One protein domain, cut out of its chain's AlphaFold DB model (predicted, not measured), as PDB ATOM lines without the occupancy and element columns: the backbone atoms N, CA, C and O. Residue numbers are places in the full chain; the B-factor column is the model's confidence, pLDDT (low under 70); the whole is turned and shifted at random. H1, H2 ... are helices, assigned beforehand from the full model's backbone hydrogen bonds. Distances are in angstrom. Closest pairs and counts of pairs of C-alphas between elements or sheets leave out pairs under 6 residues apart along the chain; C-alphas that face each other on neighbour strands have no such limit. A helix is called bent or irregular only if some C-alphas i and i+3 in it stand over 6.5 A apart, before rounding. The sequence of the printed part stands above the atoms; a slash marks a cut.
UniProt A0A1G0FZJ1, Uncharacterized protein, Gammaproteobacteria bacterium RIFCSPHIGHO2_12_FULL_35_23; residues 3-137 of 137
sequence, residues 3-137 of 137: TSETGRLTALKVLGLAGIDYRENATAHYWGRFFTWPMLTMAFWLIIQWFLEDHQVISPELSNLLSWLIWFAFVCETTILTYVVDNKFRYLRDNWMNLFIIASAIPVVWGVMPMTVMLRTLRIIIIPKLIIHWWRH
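AT A GLANCE: This is residues 3 to 137 of the 137 residues of an uncharacterized protein of Gammaproteobacteria bacterium RIFCSPHIGHO2_12_FULL_35_23 (UniProt A0A1G0FZJ1). Four helices, H2, H3, H5 and H6, form an up-and-down bundle, each running against the one before it; in contact they make a ring, H2 to H3 to H5 to H6 and back to H2, joined along only part of H6. At one end the short H4 turns the corner between H3 and H5, and H1 lies off that same end, near H4 but touching no helix. The printed part has 135 residues with six named helices, H1 to H6 in chain order, and no named strand; the class is all helix. It is compact, with a radius of gyration of the C-alphas of 15.8 A, yet elongated, spanning 49 by 30 by 23 A.

HOW THE PARTS SIT: The longest helix, H2, residues 26 to 54, forms a helical hairpin with H3, residues 60 to 84. They touch at a shallow tilt of 14 degrees, opposite ways; their closest C-alphas, those of Ala 28 and Val 84, are 5.8 A apart. H3 also touches H5, residues 96 to 109, at a shallow tilt of 25 degrees, opposite ways, closest at C-alphas Trp 68 and Val 109, 6.1 A. H5 forms a second helical hairpin with H6, residues 115 to 135, which touches it with residues 115 to 122 alone, at a shallow tilt of 26 degrees; the closest C-alphas, of Val 108 and Met 115, are 6.1 A apart. H6 has a kink of 31 degrees near residue 125. H2 touches H6 with residues 40 to 50 alone, at a steep tilt of 41 degrees, opposite ways, closest at C-alphas Leu 46 and Leu 119, 6.7 A. H2 and H5 are apart. H4, residues 88 to 94, and H3 only just touch, only at the corner, with 3 pairs of C-alphas within 8 A, the closest being Thr 82 and Lys 88 at 5.5 A. H1, residues 3 to 14, is close to H4 but not clearly touching, with C-alphas Lys 13 and Asp 94 5.2 A apart. Every O i to N i+4 pair is within hydrogen-bond range in H1, H3 and H4, against 22 of 25 in H2, 8 of 10 in H5 and 14 of 17 in H6.

IN THESE COORDINATES: H2 is 43.1 A long from C-alpha 26 at (-7.017, 20.046, 23.990) to C-alpha 54 at (-11.913, 50.999, -5.599). H3 measures 36.1 A, H6 29.9 A and H5 20.0 A; H6 ends with C-alpha 135 at (-10.132, 20.048, 3.097). H5 is irregular, only just: C-alphas 104 and 107 are 6.6 A apart.

THE WHOLE: The C-alphas farthest apart, of Thr 3 and Ser 59, are 51.6 A apart. The printed part has no cut; the H1 to H2 link is long, 11 residues. Mean pLDDT of the printed part is 70.8, with residues 3 to 24, 105 and 108 to 137 under 70.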
ATOM      1  N   THR A   3       0.621   6.965   2.059       46.72
ATOM      2  CA  THR A   3       1.849   7.721   1.734       46.72
ATOM      3  C   THR A   3       1.592   9.155   1.256       46.72
ATOM      4  O   THR A   3       2.479  10.000   1.355       46.72
ATOM      5  N   SER A   4       0.380   9.460   0.775       53.56
ATOM      6  CA  SER A   4       0.034  10.804   0.283       53.56
ATOM      7  C   SER A   4      -0.215  11.815   1.414       53.56
ATOM      8  O   SER A   4       0.105  12.993   1.267       53.56
ATOM      9  N   GLU A   5      -0.710  11.364   2.572       52.06
ATOM     10  CA  GLU A   5      -0.938  12.222   3.744       52.06
ATOM     11  C   GLU A   5       0.368  12.640   4.423       52.06
ATOM     12  O   GLU A   5       0.512  13.787   4.841       52.06
ATOM     13  N   THR A   6       1.353  11.740   4.490       55.66
ATOM     14  CA  THR A   6       2.644  12.024   5.134       55.66
ATOM     15  C   THR A   6       3.454  13.035   4.326       55.66
ATOM     16  O   THR A   6       3.993  13.978   4.896       55.66
ATOM     17  N   GLY A   7       3.471  12.905   2.993       55.94
ATOM     18  CA  GLY A   7       4.105  13.888   2.109       55.94
ATOM     19  C   GLY A   7       3.453  15.274   2.191       55.94
ATOM     20  O   GLY A   7       4.155  16.284   2.209       55.94
ATOM     21  N   ARG A   8       2.121  15.330   2.334       55.06
ATOM     22  CA  ARG A   8       1.367  16.579   2.535       55.06
ATOM     23  C   ARG A   8       1.695  17.246   3.872       55.06
ATOM     24  O   ARG A   8       1.973  18.439   3.891       55.06
ATOM     25  N   LEU A   9       1.729  16.494   4.973       55.91
ATOM     26  CA  LEU A   9       2.091  17.019   6.298       55.91
ATOM     27  C   LEU A   9       3.518  17.587   6.332       55.91
ATOM     28  O   LEU A   9       3.753  18.624   6.952       55.91
ATOM     29  N   THR A  10       4.459  16.948   5.633       56.44
ATOM     30  CA  THR A  10       5.836  17.447   5.522       56.44
ATOM     31  C   THR A  10       5.908  18.714   4.666       56.44
ATOM     32  O   THR A  10       6.545  19.679   5.082       56.44
ATOM     33  N   ALA A  11       5.203  18.776   3.530       55.25
ATOM     34  CA  ALA A  11       5.126  19.988   2.707       55.25
ATOM     35  C   ALA A  11       4.512  21.178   3.471       55.25
ATOM     36  O   ALA A  11       4.999  22.300   3.363       55.25
ATOM     37  N   LEU A  12       3.497  20.935   4.305       56.78
ATOM     38  CA  LEU A  12       2.849  21.954   5.140       56.78
ATOM     39  C   LEU A  12       3.761  22.509   6.240       56.78
ATOM     40  O   LEU A  12       3.735  23.710   6.512       56.78
ATOM     41  N   LYS A  13       4.593  21.651   6.844       59.59
ATOM     42  CA  LYS A  13       5.635  22.077   7.791       59.59
ATOM     43  C   LYS A  13       6.706  22.921   7.112       59.59
ATOM     44  O   LYS A  13       7.108  23.939   7.662       59.59
ATOM     45  N   VAL A  14       7.121  22.540   5.904       56.41
ATOM     46  CA  VAL A  14       8.104  23.306   5.120       56.41
ATOM     47  C   VAL A  14       7.543  24.673   4.717       56.41
ATOM     48  O   VAL A  14       8.232  25.681   4.850       56.41
ATOM     49  N   LEU A  15       6.268  24.732   4.322       59.78
ATOM     50  CA  LEU A  15       5.572  25.979   3.993       59.78
ATOM     51  C   LEU A  15       5.258  26.858   5.213       59.78
ATOM     52  O   LEU A  15       4.774  27.966   5.027       59.78
ATOM     53  N   GLY A  16       5.493  26.400   6.448       63.19
ATOM     54  CA  GLY A  16       5.238  27.213   7.640       63.19
ATOM     55  C   GLY A  16       3.761  27.512   7.888       63.19
ATOM     56  O   GLY A  16       3.438  28.551   8.460       63.19
ATOM     57  N   LEU A  17       2.869  26.641   7.410       65.06
ATOM     58  CA  LEU A  17       1.411  26.754   7.534       65.06
ATOM     59  C   LEU A  17       0.804  25.517   8.210       65.06
ATOM     60  O   LEU A  17      -0.370  25.207   8.009       65.06
ATOM     61  N   ALA A  18       1.596  24.770   8.982       63.38
ATOM     62  CA  ALA A  18       1.169  23.480   9.519       63.38
ATOM     63  C   ALA A  18       0.034  23.589  10.556       63.38
ATOM     64  O   ALA A  18      -0.648  22.597  10.816       63.38
ATOM     65  N   GLY A  19      -0.194  24.778  11.124       66.44
ATOM     66  CA  GLY A  19      -1.201  25.003  12.153       66.44
ATOM     67  C   GLY A  19      -0.786  24.393  13.491       66.44
ATOM     68  O   GLY A  19       0.399  24.326  13.824       66.44
ATOM     69  N   ILE A  20      -1.773  23.970  14.280       60.78
ATOM     70  CA  ILE A  20      -1.550  23.320  15.576       60.78
ATOM     71  C   ILE A  20      -1.302  21.828  15.348       60.78
ATOM     72  O   ILE A  20      -2.095  21.145  14.690       60.78
ATOM     73  N   ASP A  21      -0.187  21.329  15.883       67.25
ATOM     74  CA  ASP A  21       0.207  19.925  15.772       67.25
ATOM     75  C   ASP A  21      -0.820  19.027  16.490       67.25
ATOM     76  O   ASP A  21      -1.343  19.359  17.551       67.25
ATOM     77  N   TYR A  22      -1.129  17.868  15.906       62.91
ATOM     78  CA  TYR A  22      -2.167  16.957  16.413       62.91
ATOM     79  C   TYR A  22      -1.872  16.401  17.817       62.91
ATOM     80  O   TYR A  22      -2.775  15.868  18.454       62.91
ATOM     81  N   ARG A  23      -0.625  16.520  18.294       64.19
ATOM     82  CA  ARG A  23      -0.191  16.088  19.630       64.19
ATOM     83  C   ARG A  23      -0.284  17.179  20.701       64.19
ATOM     84  O   ARG A  23       0.069  16.903  21.841       64.19
ATOM     85  N   GLU A  24      -0.673  18.400  20.339       68.69
ATOM     86  CA  GLU A  24      -0.834  19.507  21.291       68.69
ATOM     87  C   GLU A  24      -2.091  19.342  22.157       68.69
ATOM     88  O   GLU A  24      -3.007  18.582  21.825       68.69
ATOM     89  N   ASN A  25      -2.116  20.061  23.280       76.88
ATOM     90  CA  ASN A  25      -3.167  19.980  24.288       76.88
ATOM     91  C   ASN A  25      -4.577  20.313  23.732       76.88
ATOM     92  O   ASN A  25      -4.751  20.979  22.707       76.88
ATOM     93  N   ALA A  26      -5.625  19.842  24.419       73.00
ATOM     94  CA  ALA A  26      -7.017  20.046  23.990       73.00
ATOM     95  C   ALA A  26      -7.408  21.537  23.907       73.00
ATOM     96  O   ALA A  26      -8.206  21.929  23.055       73.00
ATOM     97  N   THR A  27      -6.803  22.374  24.752       73.12
ATOM     98  CA  THR A  27      -7.000  23.827  24.772       73.12
ATOM     99  C   THR A  27      -6.474  24.482  23.493       73.12
ATOM    100  O   THR A  27      -7.155  25.318  22.905       73.12
ATOM    101  N   ALA A  28      -5.313  24.059  22.994       72.06
ATOM    102  CA  ALA A  28      -4.719  24.535  21.755       72.06
ATOM    103  C   ALA A  28      -5.624  24.188  20.573       72.06
ATOM    104  O   ALA A  28      -5.925  25.060  19.767       72.06
ATOM    105  N   HIS A  29      -6.157  22.965  20.506       72.19
ATOM    106  CA  HIS A  29      -7.117  22.594  19.457       72.19
ATOM    107  C   HIS A  29      -8.401  23.430  19.497       72.19
ATOM    108  O   HIS A  29      -8.907  23.810  18.438       72.19
ATOM    109  N   TYR A  30      -8.910  23.752  20.690       75.12
ATOM    110  CA  TYR A  30     -10.075  24.626  20.844       75.12
ATOM    111  C   TYR A  30      -9.795  26.039  20.315       75.12
ATOM    112  O   TYR A  30     -10.516  26.526  19.443       75.12
ATOM    113  N   TRP A  31      -8.711  26.668  20.777       73.62
ATOM    114  CA  TRP A  31      -8.323  28.003  20.321       73.62
ATOM    115  C   TRP A  31      -7.972  28.027  18.834       73.62
ATOM    116  O   TRP A  31      -8.364  28.954  18.137       73.62
ATOM    117  N   GLY A  32      -7.327  26.983  18.310       70.06
ATOM    118  CA  GLY A  32      -7.036  26.855  16.883       70.06
ATOM    119  C   GLY A  32      -8.290  26.850  16.019       70.06
ATOM    120  O   GLY A  32      -8.331  27.540  15.007       70.06
ATOM    121  N   ARG A  33      -9.338  26.125  16.432       72.94
ATOM    122  CA  ARG A  33     -10.639  26.162  15.746       72.94
ATOM    123  C   ARG A  33     -11.334  27.506  15.893       72.94
ATOM    124  O   ARG A  33     -11.932  27.973  14.926       72.94
ATOM    125  N   PHE A  34     -11.266  28.107  17.079       76.75
ATOM    126  CA  PHE A  34     -11.852  29.418  17.314       76.75
ATOM    127  C   PHE A  34     -11.228  30.460  16.389       76.75
ATOM    128  O   PHE A  34     -11.978  31.154  15.725       76.75
ATOM    129  N   PHE A  35      -9.896  30.509  16.272       72.06
ATOM    130  CA  PHE A  35      -9.175  31.485  15.448       72.06
ATOM    131  C   PHE A  35      -9.306  31.279  13.934       72.06
ATOM    132  O   PHE A  35      -9.198  32.253  13.189       72.06
ATOM    133  N   THR A  36      -9.660  30.079  13.465       71.00
ATOM    134  CA  THR A  36     -10.005  29.878  12.049       71.00
ATOM    135  C   THR A  36     -11.137  30.807  11.601       71.00
ATOM    136  O   THR A  36     -11.072  31.389  10.518       71.00
ATOM    137  N   TRP A  37     -12.183  30.960  12.418       73.19
ATOM    138  CA  TRP A  37     -13.360  31.753  12.059       73.19
ATOM    139  C   TRP A  37     -13.050  33.252  11.899       73.19
ATOM    140  O   TRP A  37     -13.372  33.804  10.848       73.19
ATOM    141  N   PRO A  38     -12.368  33.922  12.851       75.44
ATOM    142  CA  PRO A  38     -11.814  35.256  12.663       75.44
ATOM    143  C   PRO A  38     -10.958  35.365  11.407       75.44
ATOM    144  O   PRO A  38     -11.114  36.324  10.657       75.44
ATOM    145  N   MET A  39     -10.098  34.380  11.132       73.69
ATOM    146  CA  MET A  39      -9.215  34.420   9.967       73.69
ATOM    147  C   MET A  39      -9.990  34.414   8.641       73.69
ATOM    148  O   MET A  39      -9.670  35.181   7.733       73.69
ATOM    149  N   LEU A  40     -11.048  33.604   8.552       74.94
ATOM    150  CA  LEU A  40     -11.980  33.575   7.421       74.94
ATOM    151  C   LEU A  40     -12.705  34.910   7.246       74.94
ATOM    152  O   LEU A  40     -12.760  35.451   6.141       74.94
ATOM    153  N   THR A  41     -13.226  35.456   8.342       78.81
ATOM    154  CA  THR A  41     -13.921  36.744   8.341       78.81
ATOM    155  C   THR A  41     -12.994  37.867   7.892       78.81
ATOM    156  O   THR A  41     -13.381  38.673   7.052       78.81
ATOM    157  N   MET A  42     -11.746  37.892   8.370       75.19
ATOM    158  CA  MET A  42     -10.741  38.869   7.945       75.19
ATOM    159  C   MET A  42     -10.404  38.729   6.460       75.19
ATOM    160  O   MET A  42     -10.336  39.726   5.748       75.19
ATOM    161  N   ALA A  43     -10.237  37.500   5.967       74.69
ATOM    162  CA  ALA A  43      -9.982  37.236   4.554       74.69
ATOM    163  C   ALA A  43     -11.096  37.779   3.652       74.69
ATOM    164  O   ALA A  43     -10.831  38.421   2.636       74.69
ATOM    165  N   PHE A  44     -12.343  37.534   4.048       79.81
ATOM    166  CA  PHE A  44     -13.519  38.034   3.355       79.81
ATOM    167  C   PHE A  44     -13.605  39.561   3.435       79.81
ATOM    168  O   PHE A  44     -13.822  40.230   2.424       79.81
ATOM    169  N   TRP A  45     -13.340  40.124   4.614       81.75
ATOM    170  CA  TRP A  45     -13.330  41.564   4.827       81.75
ATOM    171  C   TRP A  45     -12.296  42.279   3.955       81.75
ATOM    172  O   TRP A  45     -12.616  43.300   3.365       81.75
ATOM    173  N   LEU A  46     -11.095  41.723   3.779       76.38
ATOM    174  CA  LEU A  46     -10.076  42.275   2.875       76.38
ATOM    175  C   LEU A  46     -10.577  42.389   1.424       76.38
ATOM    176  O   LEU A  46     -10.198  43.308   0.699       76.38
ATOM    177  N   ILE A  47     -11.431  41.464   0.973       77.38
ATOM    178  CA  ILE A  47     -12.039  41.532  -0.363       77.38
ATOM    179  C   ILE A  47     -13.051  42.678  -0.433       77.38
ATOM    180  O   ILE A  47     -13.020  43.444  -1.395       77.38
ATOM    181  N   ILE A  48     -13.894  42.818   0.592       81.38
ATOM    182  CA  ILE A  48     -14.870  43.912   0.696       81.38
ATOM    183  C   ILE A  48     -14.164  45.263   0.779       81.38
ATOM    184  O   ILE A  48     -14.517  46.179   0.046       81.38
ATOM    185  N   GLN A  49     -13.150  45.388   1.633       78.38
ATOM    186  CA  GLN A  49     -12.399  46.622   1.815       78.38
ATOM    187  C   GLN A  49     -11.788  47.084   0.489       78.38
ATOM    188  O   GLN A  49     -11.956  48.239   0.124       78.38
ATOM    189  N   TRP A  50     -11.175  46.174  -0.275       77.38
ATOM    190  CA  TRP A  50     -10.658  46.494  -1.607       77.38
ATOM    191  C   TRP A  50     -11.745  47.012  -2.561       77.38
ATOM    192  O   TRP A  50     -11.525  47.988  -3.269       77.38
ATOM    193  N   PHE A  51     -12.920  46.378  -2.568       82.19
ATOM    194  CA  PHE A  51     -14.050  46.804  -3.399       82.19
ATOM    195  C   PHE A  51     -14.557  48.202  -3.009       82.19
ATOM    196  O   PHE A  51     -14.864  49.025  -3.867       82.19
ATOM    197  N   LEU A  52     -14.610  48.493  -1.708       83.69
ATOM    198  CA  LEU A  52     -15.020  49.801  -1.199       83.69
ATOM    199  C   LEU A  52     -13.975  50.894  -1.465       83.69
ATOM    200  O   LEU A  52     -14.355  52.036  -1.718       83.69
ATOM    201  N   GLU A  53     -12.684  50.557  -1.418       77.88
ATOM    202  CA  GLU A  53     -11.582  51.457  -1.784       77.88
ATOM    203  C   GLU A  53     -11.615  51.807  -3.275       77.88
ATOM    204  O   GLU A  53     -11.488  52.978  -3.627       77.88
ATOM    205  N   ASP A  54     -11.832  50.812  -4.143       80.50
ATOM    206  CA  ASP A  54     -11.913  50.999  -5.599       80.50
ATOM    207  C   ASP A  54     -13.069  51.932  -5.995       80.50
ATOM    208  O   ASP A  54     -12.922  52.799  -6.852       80.50
ATOM    209  N   HIS A  55     -14.203  51.824  -5.300       85.00
ATOM    210  CA  HIS A  55     -15.363  52.692  -5.502       85.00
ATOM    211  C   HIS A  55     -15.334  53.995  -4.684       85.00
ATOM    212  O   HIS A  55     -16.318  54.733  -4.697       85.00
ATOM    213  N   GLN A  56     -14.235  54.285  -3.974       80.81
ATOM    214  CA  GLN A  56     -14.077  55.462  -3.103       80.81
ATOM    215  C   GLN A  56     -15.218  55.650  -2.083       80.81
ATOM    216  O   GLN A  56     -15.541  56.766  -1.682       80.81
ATOM    217  N   VAL A  57     -15.839  54.547  -1.652       84.75
ATOM    218  CA  VAL A  57     -16.978  54.554  -0.718       84.75
ATOM    219  C   VAL A  57     -16.514  54.795   0.719       84.75
ATOM    220  O   VAL A  57     -17.262  55.337   1.530       84.75
ATOM    221  N   ILE A  58     -15.283  54.395   1.044       81.94
ATOM    222  CA  ILE A  58     -14.684  54.580   2.368       81.94
ATOM    223  C   ILE A  58     -13.546  55.594   2.317       81.94
ATOM    224  O   ILE A  58     -12.798  55.655   1.342       81.94
ATOM    225  N   SER A  59     -13.402  56.376   3.388       84.19
ATOM    226  CA  SER A  59     -12.302  57.331   3.489       84.19
ATOM    227  C   SER A  59     -10.958  56.612   3.700       84.19
ATOM    228  O   SER A  59     -10.926  55.514   4.278       84.19
ATOM    229  N   PRO A  60      -9.833  57.216   3.276       78.75
ATOM    230  CA  PRO A  60      -8.499  56.658   3.503       78.75
ATOM    231  C   PRO A  60      -8.196  56.392   4.985       78.75
ATOM    232  O   PRO A  60      -7.529  55.415   5.318       78.75
ATOM    233  N   GLU A  61      -8.721  57.219   5.893       82.12
ATOM    234  CA  GLU A  61      -8.531  57.072   7.340       82.12
ATOM    235  C   GLU A  61      -9.250  55.830   7.875       82.12
ATOM    236  O   GLU A  61      -8.686  55.088   8.682       82.12
ATOM    237  N   LEU A  62     -10.477  55.573   7.402       81.44
ATOM    238  CA  LEU A  62     -11.245  54.394   7.793       81.44
ATOM    239  C   LEU A  62     -10.617  53.111   7.236       81.44
ATOM    240  O   LEU A  62     -10.503  52.125   7.962       81.44
ATOM    241  N   SER A  63     -10.158  53.132   5.982       76.62
ATOM    242  CA  SER A  63      -9.380  52.029   5.401       76.62
ATOM    243  C   SER A  63      -8.133  51.730   6.242       76.62
ATOM    244  O   SER A  63      -7.897  50.579   6.620       76.62
ATOM    245  N   ASN A  64      -7.371  52.758   6.626       78.19
ATOM    246  CA  ASN A  64      -6.180  52.582   7.451       78.19
ATOM    247  C   ASN A  64      -6.519  51.986   8.831       78.19
ATOM    248  O   ASN A  64      -5.881  51.030   9.268       78.19
ATOM    249  N   LEU A  65      -7.574  52.474   9.493       82.94
ATOM    250  CA  LEU A  65      -8.037  51.924  10.772       82.94
ATOM    251  C   LEU A  65      -8.405  50.433  10.666       82.94
ATOM    252  O   LEU A  65      -7.987  49.633  11.503       82.94
ATOM    253  N   LEU A  66      -9.154  50.043   9.630       80.56
ATOM    254  CA  LEU A  66      -9.520  48.642   9.390       80.56
ATOM    255  C   LEU A  66      -8.282  47.771   9.137       80.56
ATOM    256  O   LEU A  66      -8.191  46.652   9.637       80.56
ATOM    257  N   SER A  67      -7.294  48.318   8.433       76.56
ATOM    258  CA  SER A  67      -6.011  47.661   8.172       76.56
ATOM    259  C   SER A  67      -5.243  47.380   9.466       76.56
ATOM    260  O   SER A  67      -4.768  46.260   9.673       76.56
ATOM    261  N   TRP A  68      -5.187  48.363  10.370       80.81
ATOM    262  CA  TRP A  68      -4.623  48.214  11.714       80.81
ATOM    263  C   TRP A  68      -5.363  47.159  12.544       80.81
ATOM    264  O   TRP A  68      -4.719  46.347  13.208       80.81
ATOM    265  N   LEU A  69      -6.699  47.128  12.487       81.94
ATOM    266  CA  LEU A  69      -7.507  46.143  13.212       81.94
ATOM    267  C   LEU A  69      -7.240  44.709  12.737       81.94
ATOM    268  O   LEU A  69      -7.068  43.813  13.564       81.94
ATOM    269  N   ILE A  70      -7.160  44.488  11.422       78.06
ATOM    270  CA  ILE A  70      -6.845  43.172  10.844       78.06
ATOM    271  C   ILE A  70      -5.440  42.739  11.261       78.06
ATOM    272  O   ILE A  70      -5.247  41.610  11.711       78.06
ATOM    273  N   TRP A  71      -4.459  43.637  11.158       79.69
ATOM    274  CA  TRP A  71      -3.098  43.348  11.600       79.69
ATOM    275  C   TRP A  71      -3.051  42.978  13.087       79.69
ATOM    276  O   TRP A  71      -2.471  41.954  13.451       79.69
ATOM    277  N   PHE A  72      -3.721  43.757  13.939       82.06
ATOM    278  CA  PHE A  72      -3.782  43.501  15.375       82.06
ATOM    279  C   PHE A  72      -4.416  42.140  15.683       82.06
ATOM    280  O   PHE A  72      -3.898  41.396  16.511       82.06
ATOM    281  N   ALA A  73      -5.475  41.759  14.969       80.31
ATOM    282  CA  ALA A  73      -6.097  40.449  15.121       80.31
ATOM    283  C   ALA A  73      -5.139  39.293  14.773       80.31
ATOM    284  O   ALA A  73      -5.061  38.329  15.535       80.31
ATOM    285  N   PHE A  74      -4.345  39.411  13.701       76.31
ATOM    286  CA  PHE A  74      -3.298  38.433  13.362       76.31
ATOM    287  C   PHE A  74      -2.205  38.337  14.439       76.31
ATOM    288  O   PHE A  74      -1.741  37.240  14.773       76.31
ATOM    289  N   VAL A  75      -1.791  39.478  14.997       82.75
ATOM    290  CA  VAL A  75      -0.816  39.535  16.096       82.75
ATOM    291  C   VAL A  75      -1.378  38.869  17.350       82.75
ATOM    292  O   VAL A  75      -0.700  38.033  17.953       82.75
ATOM    293  N   CYS A  76      -2.617  39.184  17.726       83.44
ATOM    294  CA  CYS A  76      -3.297  38.586  18.870       83.44
ATOM    295  C   CYS A  76      -3.465  37.078  18.707       83.44
ATOM    296  O   CYS A  76      -3.088  36.341  19.611       83.44
ATOM    297  N   GLU A  77      -3.959  36.610  17.559       80.06
ATOM    298  CA  GLU A  77      -4.073  35.182  17.248       80.06
ATOM    299  C   GLU A  77      -2.728  34.479  17.431       80.06
ATOM    300  O   GLU A  77      -2.623  33.514  18.189       80.06
ATOM    301  N   THR A  78      -1.679  34.990  16.782       79.62
ATOM    302  CA  THR A  78      -0.346  34.378  16.841       79.62
ATOM    303  C   THR A  78       0.185  34.353  18.265       79.62
ATOM    304  O   THR A  78       0.743  33.347  18.694       79.62
ATOM    305  N   THR A  79      -0.007  35.435  19.018       83.75
ATOM    306  CA  THR A  79       0.467  35.551  20.401       83.75
ATOM    307  C   THR A  79      -0.285  34.598  21.323       83.75
ATOM    308  O   THR A  79       0.343  33.873  22.089       83.75
ATOM    309  N   ILE A  80      -1.616  34.545  21.217       81.75
ATOM    310  CA  ILE A  80      -2.468  33.678  22.039       81.75
ATOM    311  C   ILE A  80      -2.172  32.212  21.728       81.75
ATOM    312  O   ILE A  80      -1.925  31.437  22.649       81.75
ATOM    313  N   LEU A  81      -2.101  31.830  20.451       76.06
ATOM    314  CA  LEU A  81      -1.764  30.459  20.069       76.06
ATOM    315  C   LEU A  81      -0.347  30.076  20.502       76.06
ATOM    316  O   LEU A  81      -0.168  28.992  21.048       76.06
ATOM    317  N   THR A  82       0.632  30.975  20.360       81.69
ATOM    318  CA  THR A  82       2.005  30.751  20.856       81.69
ATOM    319  C   THR A  82       2.055  30.618  22.378       81.69
ATOM    320  O   THR A  82       2.905  29.905  22.904       81.69
ATOM    321  N   TYR A  83       1.174  31.304  23.108       81.25
ATOM    322  CA  TYR A  83       1.116  31.226  24.566       81.25
ATOM    323  C   TYR A  83       0.437  29.942  25.063       81.25
ATOM    324  O   TYR A  83       0.834  29.411  26.096       81.25
ATOM    325  N   VAL A  84      -0.564  29.447  24.327       78.75
ATOM    326  CA  VAL A  84      -1.369  28.266  24.689       78.75
ATOM    327  C   VAL A  84      -0.683  26.937  24.333       78.75
ATOM    328  O   VAL A  84      -0.978  25.922  24.967       78.75
ATOM    329  N   VAL A  85       0.214  26.912  23.339       76.69
ATOM    330  CA  VAL A  85       0.956  25.690  22.981       76.69
ATOM    331  C   VAL A  85       2.041  25.339  23.999       76.69
ATOM    332  O   VAL A  85       2.744  26.210  24.516       76.69
ATOM    333  N   ASP A  86       2.246  24.039  24.213       73.50
ATOM    334  CA  ASP A  86       3.234  23.547  25.177       73.50
ATOM    335  C   ASP A  86       4.669  23.777  24.671       73.50
ATOM    336  O   ASP A  86       5.586  24.052  25.448       73.50
ATOM    337  N   ASN A  87       4.884  23.718  23.347       76.62
ATOM    338  CA  ASN A  87       6.195  23.926  22.730       76.62
ATOM    339  C   ASN A  87       6.206  25.098  21.734       76.62
ATOM    340  O   ASN A  87       6.066  24.932  20.517       76.62
ATOM    341  N   LYS A  88       6.454  26.297  22.273       80.31
ATOM    342  CA  LYS A  88       6.492  27.578  21.544       80.31
ATOM    343  C   LYS A  88       7.451  27.559  20.354       80.31
ATOM    344  O   LYS A  88       7.102  28.017  19.271       80.31
ATOM    345  N   PHE A  89       8.651  27.002  20.531       76.69
ATOM    346  CA  PHE A  89       9.680  27.001  19.487       76.69
ATOM    347  C   PHE A  89       9.267  26.136  18.292       76.69
ATOM    348  O   PHE A  89       9.417  26.544  17.140       76.69
ATOM    349  N   ARG A  90       8.675  24.965  18.560       74.38
ATOM    350  CA  ARG A  90       8.104  24.105  17.516       74.38
ATOM    351  C   ARG A  90       6.955  24.801  16.789       74.38
ATOM    352  O   ARG A  90       6.921  24.763  15.564       74.38
ATOM    353  N   TYR A  91       6.060  25.465  17.521       74.00
ATOM    354  CA  TYR A  91       4.927  26.179  16.934       74.00
ATOM    355  C   TYR A  91       5.370  27.321  16.015       74.00
ATOM    356  O   TYR A  91       4.900  27.393  14.882       74.00
ATOM    357  N   LEU A  92       6.307  28.163  16.461       75.69
ATOM    358  CA  LEU A  92       6.819  29.278  15.660       75.69
ATOM    359  C   LEU A  92       7.581  28.793  14.422       75.69
ATOM    360  O   LEU A  92       7.445  29.389  13.359       75.69
ATOM    361  N   ARG A  93       8.339  27.694  14.528       76.81
ATOM    362  CA  ARG A  93       9.025  27.093  13.377       76.81
ATOM    363  C   ARG A  93       8.041  26.489  12.378       76.81
ATOM    364  O   ARG A  93       8.232  26.641  11.181       76.81
ATOM    365  N   ASP A  94       6.999  25.815  12.848       71.44
ATOM    366  CA  ASP A  94       6.013  25.166  11.978       71.44
ATOM    367  C   ASP A  94       4.964  26.172  11.430       71.44
ATOM    368  O   ASP A  94       4.279  25.871  10.450       71.44
ATOM    369  N   ASN A  95       4.878  27.378  12.014       74.38
ATOM    370  CA  ASN A  95       3.994  28.483  11.613       74.38
ATOM    371  C   ASN A  95       4.759  29.773  11.249       74.38
ATOM    372  O   ASN A  95       4.236  30.882  11.403       74.38
ATOM    373  N   TRP A  96       5.999  29.649  10.762       78.62
ATOM    374  CA  TRP A  96       6.886  30.790  10.502       78.62
ATOM    375  C   TRP A  96       6.311  31.786   9.484       78.62
ATOM    376  O   TRP A  96       6.603  32.980   9.555       78.62
ATOM    377  N   MET A  97       5.426  31.337   8.586       70.94
ATOM    378  CA  MET A  97       4.740  32.246   7.672       70.94
ATOM    379  C   MET A  97       3.795  33.209   8.386       70.94
ATOM    380  O   MET A  97       3.647  34.332   7.923       70.94
ATOM    381  N   ASN A  98       3.199  32.846   9.528       74.81
ATOM    382  CA  ASN A  98       2.374  33.796  10.283       74.81
ATOM    383  C   ASN A  98       3.218  34.967  10.808       74.81
ATOM    384  O   ASN A  98       2.794  36.118  10.736       74.81
ATOM    385  N   LEU A  99       4.444  34.684  11.260       77.00
ATOM    386  CA  LEU A  99       5.405  35.718  11.655       77.00
ATOM    387  C   LEU A  99       5.826  36.577  10.462       77.00
ATOM    388  O   LEU A  99       5.907  37.795  10.586       77.00
ATOM    389  N   PHE A 100       6.049  35.958   9.299       77.19
ATOM    390  CA  PHE A 100       6.367  36.684   8.071       77.19
ATOM    391  C   PHE A 100       5.224  37.615   7.634       77.19
ATOM    392  O   PHE A 100       5.483  38.751   7.244       77.19
ATOM    393  N   ILE A 101       3.961  37.185   7.749       73.06
ATOM    394  CA  ILE A 101       2.786  38.037   7.489       73.06
ATOM    395  C   ILE A 101       2.792  39.238   8.434       73.06
ATOM    396  O   ILE A 101       2.692  40.373   7.979       73.06
ATOM    397  N   ILE A 102       2.964  39.005   9.739       76.19
ATOM    398  CA  ILE A 102       2.997  40.086  10.732       76.19
ATOM    399  C   ILE A 102       4.125  41.072  10.418       76.19
ATOM    400  O   ILE A 102       3.885  42.276  10.417       76.19
ATOM    401  N   ALA A 103       5.329  40.575  10.114       79.12
ATOM    402  CA  ALA A 103       6.496  41.400   9.817       79.12
ATOM    403  C   ALA A 103       6.350  42.188   8.504       79.12
ATOM    404  O   ALA A 103       6.677  43.371   8.457       79.12
ATOM    405  N   SER A 104       5.828  41.560   7.447       71.00
ATOM    406  CA  SER A 104       5.602  42.204   6.143       71.00
ATOM    407  C   SER A 104       4.433  43.189   6.144       71.00
ATOM    408  O   SER A 104       4.399  44.090   5.307       71.00
ATOM    409  N   ALA A 105       3.506  43.067   7.094       69.62
ATOM    410  CA  ALA A 105       2.413  44.010   7.271       69.62
ATOM    411  C   ALA A 105       2.837  45.304   7.992       69.62
ATOM    412  O   ALA A 105       2.202  46.334   7.783       69.62
ATOM    413  N   ILE A 106       3.930  45.302   8.771       73.94
ATOM    414  CA  ILE A 106       4.406  46.495   9.504       73.94
ATOM    415  C   ILE A 106       4.624  47.706   8.573       73.94
ATOM    416  O   ILE A 106       4.051  48.757   8.859       73.94
ATOM    417  N   PRO A 107       5.369  47.613   7.448       70.56
ATOM    418  CA  PRO A 107       5.587  48.757   6.554       70.56
ATOM    419  C   PRO A 107       4.304  49.292   5.906       70.56
ATOM    420  O   PRO A 107       4.199  50.485   5.624       70.56
ATOM    421  N   VAL A 108       3.329  48.416   5.659       66.06
ATOM    422  CA  VAL A 108       2.047  48.781   5.040       66.06
ATOM    423  C   VAL A 108       1.187  49.537   6.048       66.06
ATOM    424  O   VAL A 108       0.669  50.606   5.749       66.06
ATOM    425  N   VAL A 109       1.091  49.005   7.263       65.88
ATOM    426  CA  VAL A 109       0.330  49.582   8.374       65.88
ATOM    427  C   VAL A 109       0.912  50.939   8.812       65.88
ATOM    428  O   VAL A 109       0.181  51.831   9.240       65.88
ATOM    429  N   TRP A 110       2.219  51.143   8.619       69.75
ATOM    430  CA  TRP A 110       2.894  52.431   8.818       69.75
ATOM    431  C   TRP A 110       2.714  53.436   7.666       69.75
ATOM    432  O   TRP A 110       3.274  54.531   7.722       69.75
ATOM    433  N   GLY A 111       1.976  53.081   6.610       65.31
ATOM    434  CA  GLY A 111       1.703  53.955   5.465       65.31
ATOM    435  C   GLY A 111       2.871  54.126   4.487       65.31
ATOM    436  O   GLY A 111       2.807  54.984   3.611       65.31
ATOM    437  N   VAL A 112       3.935  53.322   4.606       67.25
ATOM    438  CA  VAL A 112       5.112  53.386   3.713       67.25
ATOM    439  C   VAL A 112       4.825  52.714   2.365       67.25
ATOM    440  O   VAL A 112       5.454  53.042   1.360       67.25
ATOM    441  N   MET A 113       3.861  51.789   2.317       62.81
ATOM    442  CA  MET A 113       3.415  51.131   1.086       62.81
ATOM    443  C   MET A 113       1.893  51.208   0.910       62.81
ATOM    444  O   MET A 113       1.167  51.162   1.903       62.81
ATOM    445  N   PRO A 114       1.389  51.244  -0.340       64.81
ATOM    446  CA  PRO A 114      -0.045  51.202  -0.604       64.81
ATOM    447  C   PRO A 114      -0.684  49.920  -0.055       64.81
ATOM    448  O   PRO A 114      -0.181  48.816  -0.290       64.81
ATOM    449  N   MET A 115      -1.850  50.053   0.583       59.12
ATOM    450  CA  MET A 115      -2.658  48.946   1.121       59.12
ATOM    451  C   MET A 115      -2.958  47.854   0.073       59.12
ATOM    452  O   MET A 115      -3.018  46.658   0.372       59.12
ATOM    453  N   THR A 116      -3.026  48.246  -1.201       59.41
ATOM    454  CA  THR A 116      -3.196  47.372  -2.371       59.41
ATOM    455  C   THR A 116      -2.108  46.296  -2.490       59.41
ATOM    456  O   THR A 116      -2.373  45.196  -2.981       59.41
ATOM    457  N   VAL A 117      -0.885  46.580  -2.030       62.47
ATOM    458  CA  VAL A 117       0.241  45.630  -2.020       62.47
ATOM    459  C   VAL A 117       0.051  44.576  -0.924       62.47
ATOM    460  O   VAL A 117       0.292  43.386  -1.153       62.47
ATOM    461  N   MET A 118      -0.470  44.971   0.239       64.69
ATOM    462  CA  MET A 118      -0.754  44.049   1.342       64.69
ATOM    463  C   MET A 118      -1.920  43.122   1.023       64.69
ATOM    464  O   MET A 118      -1.824  41.923   1.259       64.69
ATOM    465  N   LEU A 119      -2.980  43.642   0.400       57.62
ATOM    466  CA  LEU A 119      -4.131  42.858  -0.056       57.62
ATOM    467  C   LEU A 119      -3.734  41.749  -1.044       57.62
ATOM    468  O   LEU A 119      -4.233  40.625  -0.951       57.62
ATOM    469  N   ARG A 120      -2.800  42.034  -1.962       61.25
ATOM    470  CA  ARG A 120      -2.252  41.029  -2.892       61.25
ATOM    471  C   ARG A 120      -1.427  39.966  -2.171       61.25
ATOM    472  O   ARG A 120      -1.565  38.784  -2.474       61.25
ATOM    473  N   THR A 121      -0.623  40.377  -1.196       60.75
ATOM    474  CA  THR A 121       0.256  39.475  -0.436       60.75
ATOM    475  C   THR A 121      -0.545  38.580   0.521       60.75
ATOM    476  O   THR A 121      -0.317  37.372   0.584       60.75
ATOM    477  N   LEU A 122      -1.561  39.136   1.189       63.72
ATOM    478  CA  LEU A 122      -2.481  38.414   2.074       63.72
ATOM    479  C   LEU A 122      -3.302  37.362   1.319       63.72
ATOM    480  O   LEU A 122      -3.429  36.238   1.802       63.72
ATOM    481  N   ARG A 123      -3.823  37.675   0.122       58.03
ATOM    482  CA  ARG A 123      -4.617  36.720  -0.677       58.03
ATOM    483  C   ARG A 123      -3.822  35.469  -1.063       58.03
ATOM    484  O   ARG A 123      -4.348  34.368  -0.932       58.03
ATOM    485  N   ILE A 124      -2.560  35.614  -1.475       61.25
ATOM    486  CA  ILE A 124      -1.707  34.479  -1.883       61.25
ATOM    487  C   ILE A 124      -1.448  33.513  -0.719       61.25
ATOM    488  O   ILE A 124      -1.293  32.317  -0.943       61.25
ATOM    489  N   ILE A 125      -1.431  34.012   0.518       63.44
ATOM    490  CA  ILE A 125      -1.054  33.225   1.698       63.44
ATOM    491  C   ILE A 125      -2.275  32.688   2.456       63.44
ATOM    492  O   ILE A 125      -2.255  31.552   2.940       63.44
ATOM    493  N   ILE A 126      -3.361  33.464   2.528       66.44
ATOM    494  CA  ILE A 126      -4.602  33.037   3.173       66.44
ATOM    495  C   ILE A 126      -5.273  31.927   2.366       66.44
ATOM    496  O   ILE A 126      -5.699  30.947   2.964       66.44
ATOM    497  N   ILE A 127      -5.333  32.029   1.032       66.25
ATOM    498  CA  ILE A 127      -6.021  31.044   0.178       66.25
ATOM    499  C   ILE A 127      -5.514  29.608   0.417       66.25
ATOM    500  O   ILE A 127      -6.348  28.745   0.690       66.25
ATOM    501  N   PRO A 128      -4.196  29.321   0.410       62.03
ATOM    502  CA  PRO A 128      -3.680  28.009   0.785       62.03
ATOM    503  C   PRO A 128      -4.149  27.579   2.176       62.03
ATOM    504  O   PRO A 128      -4.691  26.487   2.322       62.03
ATOM    505  N   LYS A 129      -4.008  28.449   3.187       63.56
ATOM    506  CA  LYS A 129      -4.402  28.181   4.583       63.56
ATOM    507  C   LYS A 129      -5.886  27.799   4.696       63.56
ATOM    508  O   LYS A 129      -6.247  26.869   5.414       63.56
ATOM    509  N   LEU A 130      -6.725  28.492   3.936       64.00
ATOM    510  CA  LEU A 130      -8.178  28.365   3.893       64.00
ATOM    511  C   LEU A 130      -8.607  27.075   3.176       64.00
ATOM    512  O   LEU A 130      -9.403  26.311   3.718       64.00
ATOM    513  N   ILE A 131      -8.000  26.780   2.020       66.38
ATOM    514  CA  ILE A 131      -8.187  25.527   1.269       66.38
ATOM    515  C   ILE A 131      -7.791  24.320   2.128       66.38
ATOM    516  O   ILE A 131      -8.505  23.321   2.162       66.38
ATOM    517  N   ILE A 132      -6.674  24.411   2.854       59.97
ATOM    518  CA  ILE A 132      -6.185  23.330   3.720       59.97
ATOM    519  C   ILE A 132      -7.135  23.091   4.897       59.97
ATOM    520  O   ILE A 132      -7.391  21.939   5.243       59.97
ATOM    521  N   HIS A 133      -7.661  24.156   5.509       58.28
ATOM    522  CA  HIS A 133      -8.606  24.022   6.614       58.28
ATOM    523  C   HIS A 133      -9.932  23.396   6.160       58.28
ATOM    524  O   HIS A 133     -10.419  22.475   6.813       58.28
ATOM    525  N   TRP A 134     -10.477  23.847   5.025       54.44
ATOM    526  CA  TRP A 134     -11.710  23.303   4.446       54.44
ATOM    527  C   TRP A 134     -11.569  21.844   3.997       54.44
ATOM    528  O   TRP A 134     -12.511  21.080   4.137       54.44
ATOM    529  N   TRP A 135     -10.395  21.435   3.508       46.22
ATOM    530  CA  TRP A 135     -10.132  20.048   3.097       46.22
ATOM    531  C   TRP A 135      -9.960  19.080   4.285       46.22
ATOM    532  O   TRP A 135      -9.957  17.864   4.102       46.22
ATOM    533  N   ARG A 136      -9.756  19.590   5.509       46.88
ATOM    534  CA  ARG A 136      -9.530  18.770   6.717       46.88
ATOM    535  C   ARG A 136     -10.827  18.343   7.424       46.88
ATOM    536  O   ARG A 136     -10.739  17.671   8.452       46.88
ATOM    537  N   HIS A 137     -11.979  18.756   6.899       40.53
ATOM    538  CA  HIS A 137     -13.328  18.390   7.331       40.53
ATOM    539  C   HIS A 137     -14.014  17.556   6.249       40.53
ATOM    540  O   HIS A 137     -14.783  16.654   6.647       40.53
TER     541      HIS A 137